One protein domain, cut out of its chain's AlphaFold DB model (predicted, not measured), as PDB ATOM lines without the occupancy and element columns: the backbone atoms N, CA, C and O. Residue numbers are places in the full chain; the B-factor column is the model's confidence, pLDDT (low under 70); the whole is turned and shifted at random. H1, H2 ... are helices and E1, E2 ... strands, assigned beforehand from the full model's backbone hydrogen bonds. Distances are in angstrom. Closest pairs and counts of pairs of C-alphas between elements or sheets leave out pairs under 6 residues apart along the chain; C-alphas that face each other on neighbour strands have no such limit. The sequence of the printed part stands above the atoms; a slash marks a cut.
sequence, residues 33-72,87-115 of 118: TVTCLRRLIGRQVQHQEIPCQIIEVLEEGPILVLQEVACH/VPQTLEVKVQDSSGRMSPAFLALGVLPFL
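Overview. This is residues 33 to 72 and 87 to 115 of the 118 residues of an uncharacterized protein of Nitrosococcus oceani (strain ATCC 19707 / BCRC 17464 / NCIMB 11848 / C-107) (UniProt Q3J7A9). A strongly twisted, curled sheet of four strands has two short helices on the same face, H1 over the strand E2 and H2 beside the strands, over none of them. A third short helix, H3, ends the printed part off the sheet, near H1. The 69 printed residues run H1 E1 E2 E3 E4 H2 H3; the sheet's order is E1 E2 E3 E4, antiparallel throughout, and the class is mixed. The whole is compact, with a radius of gyration of the C-alphas of 11.4 A, but elongated, spanning 38 by 24 by 21 A.

Arrangement. H1, residues 34 to 38, is on the sheet at a height of 9.0 A, over E2, residues 50 to 58; their closest C-alphas are those of Arg 38 and Val 57, 6.2 A apart. E1, residues 44 to 47, E2 and E3, residues 63 to 68, form a meander, each strand the antiparallel neighbour of the one before. In the hairpin E1 and E2, N 45 and O 52 are within hydrogen-bond range at 2.8 A. E2 bends by 64 degrees at residue 55. In the hairpin E2 and E3, N 58 and O 63 are 2.8 A apart. E4, residues 90 to 94, is antiparallel to E3, with N 64 and O 93 at 2.8 A. H2, residues 104 to 108, is on the same face as H1, over none of the strands; the closest C-alphas of H2 and E4 are those of Val 93 and Phe 106, at 6.3 A. H3, residues 112 to 115, is close to H1 but not clearly touching, with C-alphas 36 and 115 at 5.9 A. Every O i to N i+4 pair in H1 and H2 is within range; H3 is too short for one.

Along the chain. H1 begins at C-alpha 34 (120.278, 123.322, 171.225). E2 is 21.2 A long, E3 15.9 A and E4 13.3 A. H3 ends at C-alpha 115 (128.341, 120.043, 164.996).

Size, cuts and confidence. The two C-alphas farthest apart, those of His 72 and Ser 99, are 39.5 A apart. Residues 73 to 86 are not printed, with 13.6 A between C-alphas 72 and 87. Of the links printed whole, none is long. Residues 70 to 72 and 87 have pLDDT under 70.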
ATOM      1  N   THR A  33     120.517 119.357 168.383       83.88
ATOM      2  CA  THR A  33     120.152 119.797 169.723       83.88
ATOM      3  C   THR A  33     120.622 121.231 169.949       83.88
ATOM      4  O   THR A  33     121.661 121.657 169.432       83.88
ATOM      5  N   VAL A  34     119.890 121.972 170.783       84.00
ATOM      6  CA  VAL A  34     120.278 123.322 171.225       84.00
ATOM      7  C   VAL A  34     121.684 123.317 171.837       84.00
ATOM      8  O   VAL A  34     122.480 124.219 171.585       84.00
ATOM      9  N   THR A  35     122.051 122.257 172.559       85.12
ATOM     10  CA  THR A  35     123.392 122.082 173.132       85.12
ATOM     11  C   THR A  35     124.489 122.042 172.067       85.12
ATOM     12  O   THR A  35     125.568 122.592 172.282       85.12
ATOM     13  N   CYS A  36     124.244 121.428 170.905       86.88
ATOM     14  CA  CYS A  36     125.189 121.468 169.786       86.88
ATOM     15  C   CYS A  36     125.283 122.872 169.174       86.88
ATOM     16  O   CYS A  36     126.386 123.332 168.896       86.88
ATOM     17  N   LEU A  37     124.158 123.579 169.031       88.19
ATOM     18  CA  LEU A  37     124.145 124.953 168.518       88.19
ATOM     19  C   LEU A  37     124.893 125.923 169.433       88.19
ATOM     20  O   LEU A  37     125.655 126.753 168.948       88.19
ATOM     21  N   ARG A  38     124.750 125.787 170.756       88.62
ATOM     22  CA  ARG A  38     125.470 126.614 171.737       88.62
ATOM     23  C   ARG A  38     126.992 126.497 171.612       88.62
ATOM     24  O   ARG A  38     127.691 127.465 171.884       88.62
ATOM     25  N   ARG A  39     127.522 125.363 171.135       88.62
ATOM     26  CA  ARG A  39     128.965 125.208 170.849       88.62
ATOM     27  C   ARG A  39     129.450 126.072 169.684       88.62
ATOM     28  O   ARG A  39     130.655 126.229 169.503       88.62
ATOM     29  N   LEU A  40     128.534 126.601 168.877       89.31
ATOM     30  CA  LEU A  40     128.863 127.525 167.800       89.31
ATOM     31  C   LEU A  40     129.035 128.967 168.293       89.31
ATOM     32  O   LEU A  40     129.609 129.767 167.559       89.31
ATOM     33  N   ILE A  41     128.582 129.304 169.507       91.25
ATOM     34  CA  ILE A  41     128.765 130.642 170.085       91.25
ATOM     35  C   ILE A  41     130.263 130.968 170.141       91.25
ATOM     36  O   ILE A  41     131.089 130.152 170.544       91.25
ATOM     37  N   GLY A  42     130.615 132.168 169.692       89.19
ATOM     38  CA  GLY A  42     131.982 132.648 169.550       89.19
ATOM     39  C   GLY A  42     132.632 132.323 168.202       89.19
ATOM     40  O   GLY A  42     133.678 132.902 167.902       89.19
ATOM     41  N   ARG A  43     132.043 131.464 167.356       90.19
ATOM     42  CA  ARG A  43     132.606 131.156 166.029       90.19
ATOM     43  C   ARG A  43     132.365 132.272 165.026       90.19
ATOM     44  O   ARG A  43     131.279 132.842 164.963       90.19
ATOM     45  N   GLN A  44     133.370 132.502 164.189       91.00
ATOM     46  CA  GLN A  44     133.254 133.350 163.011       91.00
ATOM     47  C   GLN A  44     132.666 132.560 161.838       91.00
ATOM     48  O   GLN A  44     133.067 131.426 161.575       91.00
ATOM     49  N   VAL A  45     131.711 133.172 161.151       90.56
ATOM     50  CA  VAL A  45     130.992 132.644 159.992       90.56
ATOM     51  C   VAL A  45     130.877 133.735 158.934       90.56
ATOM     52  O   VAL A  45     130.954 134.920 159.246       90.56
ATOM     53  N   GLN A  46     130.674 133.350 157.678       89.25
ATOM     54  CA  GLN A  46     130.315 134.302 156.631       89.25
ATOM     55  C   GLN A  46     128.819 134.210 156.363       89.25
ATOM     56  O   GLN A  46     128.302 133.133 156.072       89.25
ATOM     57  N   HIS A  47     128.128 135.339 156.456       88.56
ATOM     58  CA  HIS A  47     126.715 135.438 156.123       88.56
ATOM     59  C   HIS A  47     126.529 136.562 155.106       88.56
ATOM     60  O   HIS A  47     126.814 137.714 155.411       88.56
ATOM     61  N   GLN A  48     126.065 136.228 153.895       85.81
ATOM     62  CA  GLN A  48     125.912 137.190 152.788       85.81
ATOM     63  C   GLN A  48     127.208 137.965 152.485       85.81
ATOM     64  O   GLN A  48     127.184 139.177 152.317       85.81
ATOM     65  N   GLU A  49     128.350 137.267 152.465       83.44
ATOM     66  CA  GLU A  49     129.695 137.850 152.279       83.44
ATOM     67  C   GLU A  49     130.168 138.783 153.412       83.44
ATOM     68  O   GLU A  49     131.275 139.317 153.358       83.44
ATOM     69  N   ILE A  50     129.382 138.927 154.483       85.25
ATOM     70  CA  ILE A  50     129.745 139.710 155.662       85.25
ATOM     71  C   ILE A  50     130.385 138.776 156.700       85.25
ATOM     72  O   ILE A  50     129.803 137.732 157.030       85.25
ATOM     73  N   PRO A  51     131.582 139.104 157.224       87.50
ATOM     74  CA  PRO A  51     132.164 138.367 158.332       87.50
ATOM     75  C   PRO A  51     131.348 138.640 159.591       87.50
ATOM     76  O   PRO A  51     131.249 139.774 160.060       87.50
ATOM     77  N   CYS A  52     130.782 137.587 160.159       90.81
ATOM     78  CA  CYS A  52     129.970 137.656 161.359       90.81
ATOM     79  C   CYS A  52     130.495 136.691 162.422       90.81
ATOM     80  O   CYS A  52     131.200 135.731 162.125       90.81
ATOM     81  N   GLN A  53     130.133 136.928 163.673       92.38
ATOM     82  CA  GLN A  53     130.385 136.036 164.791       92.38
ATOM     83  C   GLN A  53     129.054 135.597 165.386       92.38
ATOM     84  O   GLN A  53     128.172 136.421 165.599       92.38
ATOM     85  N   ILE A  54     128.898 134.309 165.672       93.12
ATOM     86  CA  ILE A  54     127.727 133.805 166.393       93.12
ATOM     87  C   ILE A  54     127.853 134.254 167.848       93.12
ATOM     88  O   ILE A  54     128.825 133.895 168.511       93.12
ATOM     89  N   ILE A  55     126.894 135.024 168.350       92.81
ATOM     90  CA  ILE A  55     126.924 135.560 169.720       92.81
ATOM     91  C   ILE A  55     125.889 134.908 170.635       92.81
ATOM     92  O   ILE A  55     126.102 134.848 171.842       92.81
ATOM     93  N   GLU A  56     124.803 134.376 170.076       91.69
ATOM     94  CA  GLU A  56     123.699 133.820 170.855       91.69
ATOM     95  C   GLU A  56     122.917 132.770 170.052       91.69
ATOM     96  O   GLU A  56     122.978 132.723 168.818       91.69
ATOM     97  N   VAL A  57     122.198 131.906 170.772       90.75
ATOM     98  CA  VAL A  57     121.272 130.915 170.217       90.75
ATOM     99  C   VAL A  57     119.940 131.028 170.949       90.75
ATOM    100  O   VAL A  57     119.895 130.806 172.157       90.75
ATOM    101  N   LEU A  58     118.863 131.322 170.222       90.12
ATOM    102  CA  LEU A  58     117.500 131.308 170.752       90.12
ATOM    103  C   LEU A  58     116.922 129.899 170.616       90.12
ATOM    104  O   LEU A  58     117.062 129.268 169.568       90.12
ATOM    105  N   GLU A  59     116.298 129.395 171.677       81.81
ATOM    106  CA  GLU A  59     115.851 127.995 171.769       81.81
ATOM    107  C   GLU A  59     114.442 127.778 171.203       81.81
ATOM    108  O   GLU A  59     114.141 126.706 170.674       81.81
ATOM    109  N   GLU A  60     113.589 128.802 171.276       77.06
ATOM    110  CA  GLU A  60     112.227 128.786 170.742       77.06
ATOM    111  C   GLU A  60     112.250 128.981 169.225       77.06
ATOM    112  O   GLU A  60     112.258 130.098 168.713       77.06
ATOM    113  N   GLY A  61     112.301 127.859 168.503       75.12
ATOM    114  CA  GLY A  61     112.603 127.860 167.076       75.12
ATOM    115  C   GLY A  61     114.080 128.195 166.899       75.12
ATOM    116  O   GLY A  61     114.421 129.372 166.901       75.12
ATOM    117  N   PRO A  62     114.972 127.196 166.778       84.00
ATOM    118  CA  PRO A  62     116.404 127.417 166.921       84.00
ATOM    119  C   PRO A  62     116.877 128.521 165.970       84.00
ATOM    120  O   PRO A  62     116.831 128.348 164.752       84.00
ATOM    121  N   ILE A  63     117.291 129.664 166.519       90.19
ATOM    122  CA  ILE A  63     117.779 130.836 165.779       90.19
ATOM    123  C   ILE A  63     119.193 131.132 166.257       90.19
ATOM    124  O   ILE A  63     119.451 131.212 167.454       90.19
ATOM    125  N   LEU A  64     120.116 131.304 165.318       91.75
ATOM    126  CA  LEU A  64     121.441 131.840 165.587       91.75
ATOM    127  C   LEU A  64     121.407 133.358 165.467       91.75
ATOM    128  O   LEU A  64     121.007 133.884 164.429       91.75
ATOM    129  N   VAL A  65     121.892 134.046 166.493       92.56
ATOM    130  CA  VAL A  65     122.141 135.484 166.431       92.56
ATOM    131  C   VAL A  65     123.598 135.690 166.050       92.56
ATOM    132  O   VAL A  65     124.523 135.257 166.744       92.56
ATOM    133  N   LEU A  66     123.797 136.338 164.914       92.88
ATOM    134  CA  LEU A  66     125.087 136.728 164.380       92.88
ATOM    135  C   LEU A  66     125.321 138.205 164.671       92.88
ATOM    136  O   LEU A  66     124.400 139.009 164.588       92.88
ATOM    137  N   GLN A  67     126.556 138.577 164.951       90.56
ATOM    138  CA  GLN A  67     127.002 139.958 165.027       90.56
ATOM    139  C   GLN A  67     128.016 140.206 163.920       90.56
ATOM    140  O   GLN A  67     128.952 139.424 163.772       90.56
ATOM    141  N   GLU A  68     127.858 141.284 163.159       87.88
ATOM    142  CA  GLU A  68     128.875 141.697 162.192       87.88
ATOM    143  C   GLU A  68     130.205 141.930 162.915       87.88
ATOM    144  O   GLU A  68     130.313 142.758 163.824       87.88
ATOM    145  N   VAL A  69     131.240 141.203 162.496       82.88
ATOM    146  CA  VAL A  69     132.602 141.483 162.928       82.88
ATOM    147  C   VAL A  69     133.013 142.706 162.137       82.88
ATOM    148  O   VAL A  69     133.301 142.618 160.945       82.88
ATOM    149  N   ALA A  70     132.998 143.869 162.787       69.50
ATOM    150  CA  ALA A  70     133.507 145.089 162.190       69.50
ATOM    151  C   ALA A  70     134.977 144.858 161.806       69.50
ATOM    152  O   ALA A  70     135.873 144.950 162.645       69.50
ATOM    153  N   CYS A  71     135.231 144.523 160.536       55.81
ATOM    154  CA  CYS A  71     136.566 144.552 159.965       55.81
ATOM    155  C   CYS A  71     137.083 145.959 160.213       55.81
ATOM    156  O   CYS A  71     136.509 146.907 159.682       55.81
ATOM    157  N   HIS A  72     138.093 146.082 161.074       51.94
ATOM    158  CA  HIS A  72     138.745 147.326 161.456       51.94
ATOM    159  C   HIS A  72     138.888 148.285 160.264       51.94
ATOM    160  O   HIS A  72     139.894 148.280 159.562       51.94
ATOM    161  N   VAL A  87     127.147 150.806 166.718       63.66
ATOM    162  CA  VAL A  87     126.638 149.569 167.306       63.66
ATOM    163  C   VAL A  87     126.807 148.481 166.239       63.66
ATOM    164  O   VAL A  87     126.371 148.707 165.108       63.66
ATOM    165  N   PRO A  88     127.478 147.355 166.540       70.06
ATOM    166  CA  PRO A  88     127.566 146.234 165.611       70.06
ATOM    167  C   PRO A  88     126.161 145.767 165.230       70.06
ATOM    168  O   PRO A  88     125.315 145.605 166.111       70.06
ATOM    169  N   GLN A  89     125.897 145.567 163.940       82.38
ATOM    170  CA  GLN A  89     124.597 145.063 163.503       82.38
ATOM    171  C   GLN A  89     124.460 143.588 163.879       82.38
ATOM    172  O   GLN A  89     125.422 142.818 163.788       82.38
ATOM    173  N   THR A  90     123.260 143.204 164.307       89.19
ATOM    174  CA  THR A  90     122.905 141.821 164.625       89.19
ATOM    175  C   THR A  90     121.970 141.254 163.566       89.19
ATOM    176  O   THR A  90     121.037 141.928 163.134       89.19
ATOM    177  N   LEU A  91     122.210 140.010 163.163       90.06
ATOM    178  CA  LEU A  91     121.455 139.290 162.142       90.06
ATOM    179  C   LEU A  91     120.944 137.974 162.726       90.06
ATOM    180  O   LEU A  91     121.682 137.266 163.404       90.06
ATOM    181  N   GLU A  92     119.702 137.618 162.426       92.12
ATOM    182  CA  GLU A  92     119.091 136.373 162.890       92.12
ATOM    183  C   GLU A  92     119.040 135.339 161.765       92.12
ATOM    184  O   GLU A  92     118.526 135.596 160.676       92.12
ATOM    185  N   VAL A  93     119.540 134.135 162.040       91.00
ATOM    186  CA  VAL A  93     119.520 133.006 161.109       91.00
ATOM    187  C   VAL A  93     118.780 131.841 161.744       91.00
ATOM    188  O   VAL A  93     119.279 131.185 162.655       91.00
ATOM    189  N   LYS A  94     117.588 131.536 161.227       90.81
ATOM    190  CA  LYS A  94     116.830 130.344 161.628       90.81
ATOM    191  C   LYS A  94     117.610 129.090 161.259       90.81
ATOM    192  O   LYS A  94     118.066 128.961 160.129       90.81
ATOM    193  N   VAL A  95     117.730 128.144 162.175       88.44
ATOM    194  CA  VAL A  95     118.372 126.846 161.939       88.44
ATOM    195  C   VAL A  95     117.442 125.934 161.149       88.44
ATOM    196  O   VAL A  95     117.908 125.227 160.259       88.44
ATOM    197  N   GLN A  96     116.136 125.980 161.428       87.00
ATOM    198  CA  GLN A  96     115.123 125.166 160.757       87.00
ATOM    199  C   GLN A  96     113.940 126.003 160.252       87.00
ATOM    200  O   GLN A  96     113.638 127.071 160.786       87.00
ATOM    201  N   ASP A  97     113.290 125.518 159.196       82.69
ATOM    202  CA  ASP A  97     112.013 126.023 158.698       82.69
ATOM    203  C   ASP A  97     110.828 125.452 159.505       82.69
ATOM    204  O   ASP A  97     110.988 124.589 160.369       82.69
ATOM    205  N   SER A  98     109.611 125.928 159.224       80.31
ATOM    206  CA  SER A  98     108.387 125.436 159.876       80.31
ATOM    207  C   SER A  98     108.074 123.963 159.579       80.31
ATOM    208  O   SER A  98     107.257 123.369 160.274       80.31
ATOM    209  N   SER A  99     108.722 123.368 158.572       80.69
ATOM    210  CA  SER A  99     108.630 121.940 158.253       80.69
ATOM    211  C   SER A  99     109.693 121.091 158.965       80.69
ATOM    212  O   SER A  99     109.760 119.884 158.744       80.69
ATOM    213  N   GLY A 100     110.523 121.703 159.821       77.25
ATOM    214  CA  GLY A 100     111.593 121.032 160.562       77.25
ATOM    215  C   GLY A 100     112.835 120.722 159.721       77.25
ATOM    216  O   GLY A 100     113.727 120.005 160.176       77.25
ATOM    217  N   ARG A 101     112.925 121.242 158.491       83.38
ATOM    218  CA  ARG A 101     114.117 121.091 157.645       83.38
ATOM    219  C   ARG A 101     115.095 122.215 157.926       83.38
ATOM    220  O   ARG A 101     114.699 123.313 158.296       83.38
ATOM    221  N   MET A 102     116.380 121.959 157.717       84.44
ATOM    222  CA  MET A 102     117.416 122.965 157.940       84.44
ATOM    223  C   MET A 102     117.267 124.126 156.956       84.44
ATOM    224  O   MET A 102     117.092 123.906 155.756       84.44
ATOM    225  N   SER A 103     117.341 125.362 157.453       86.62
ATOM    226  CA  SER A 103     117.183 126.529 156.591       86.62
ATOM    227  C   SER A 103     118.380 126.654 155.634       86.62
ATOM    228  O   SER A 103     119.523 126.399 156.033       86.62
ATOM    229  N   PRO A 104     118.171 127.102 154.384       86.88
ATOM    230  CA  PRO A 104     119.273 127.354 153.456       86.88
ATOM    231  C   PRO A 104     120.287 128.364 154.004       86.88
ATOM    232  O   PRO A 104     121.485 128.209 153.787       86.88
ATOM    233  N   ALA A 105     119.813 129.364 154.754       87.88
ATOM    234  CA  ALA A 105     120.663 130.369 155.382       87.88
ATOM    235  C   ALA A 105     121.608 129.741 156.417       87.88
ATOM    236  O   ALA A 105     122.783 130.085 156.454       87.88
ATOM    237  N   PHE A 106     121.128 128.774 157.202       88.75
ATOM    238  CA  PHE A 106     121.952 128.038 158.156       88.75
ATOM    239  C   PHE A 106     122.987 127.143 157.465       88.75
ATOM    240  O   PHE A 106     124.151 127.116 157.863       88.75
ATOM    241  N   LEU A 107     122.581 126.433 156.408       88.06
ATOM    242  CA  LEU A 107     123.488 125.592 155.622       88.06
ATOM    243  C   LEU A 107     124.604 126.426 154.974       88.06
ATOM    244  O   LEU A 107     125.761 126.004 154.969       88.06
ATOM    245  N   ALA A 108     124.273 127.627 154.493       88.56
ATOM    246  CA  ALA A 108     125.221 128.557 153.886       88.56
ATOM    247  C   ALA A 108     126.309 129.053 154.856       88.56
ATOM    248  O   ALA A 108     127.389 129.413 154.401       88.56
ATOM    249  N   LEU A 109     126.077 129.013 156.177       88.81
ATOM    250  CA  LEU A 109     127.097 129.372 157.172       88.81
ATOM    251  C   LEU A 109     128.267 128.376 157.222       88.81
ATOM    252  O   LEU A 109     129.292 128.673 157.831       88.81
ATOM    253  N   GLY A 110     128.113 127.173 156.652       87.31
ATOM    254  CA  GLY A 110     129.175 126.162 156.631       87.31
ATOM    255  C   GLY A 110     129.535 125.605 158.012       87.31
ATOM    256  O   GLY A 110     130.622 125.065 158.193       87.31
ATOM    257  N   VAL A 111     128.639 125.725 159.000       86.75
ATOM    258  CA  VAL A 111     128.917 125.342 160.397       86.75
ATOM    259  C   VAL A 111     128.668 123.867 160.716       86.75
ATOM    260  O   VAL A 111     129.021 123.403 161.799       86.75
ATOM    261  N   LEU A 112     128.090 123.114 159.778       84.81
ATOM    262  CA  LEU A 112     127.746 121.697 159.951       84.81
ATOM    263  C   LEU A 112     128.913 120.814 160.412       84.81
ATOM    264  O   LEU A 112     128.698 120.020 161.327       84.81
ATOM    265  N   PRO A 113     130.144 120.948 159.872       82.44
ATOM    266  CA  PRO A 113     131.266 120.117 160.305       82.44
ATOM    267  C   PRO A 113     131.595 120.285 161.792       82.44
ATOM    268  O   PRO A 113     132.101 119.362 162.423       82.44
ATOM    269  N   PHE A 114     131.277 121.444 162.373       81.12
ATOM    270  CA  PHE A 114     131.554 121.746 163.778       81.12
ATOM    271  C   PHE A 114     130.517 121.167 164.739       81.12
ATOM    272  O   PHE A 114     130.773 121.095 165.938       81.12
ATOM    273  N   LEU A 115     129.363 120.743 164.222       77.56
ATOM    274  CA  LEU A 115     128.341 120.043 164.996       77.56
ATOM    275  C   LEU A 115     128.657 118.547 165.136       77.56
ATOM    276  O   LEU A 115     128.130 117.905 166.040       77.56
TER     277      LEU A 115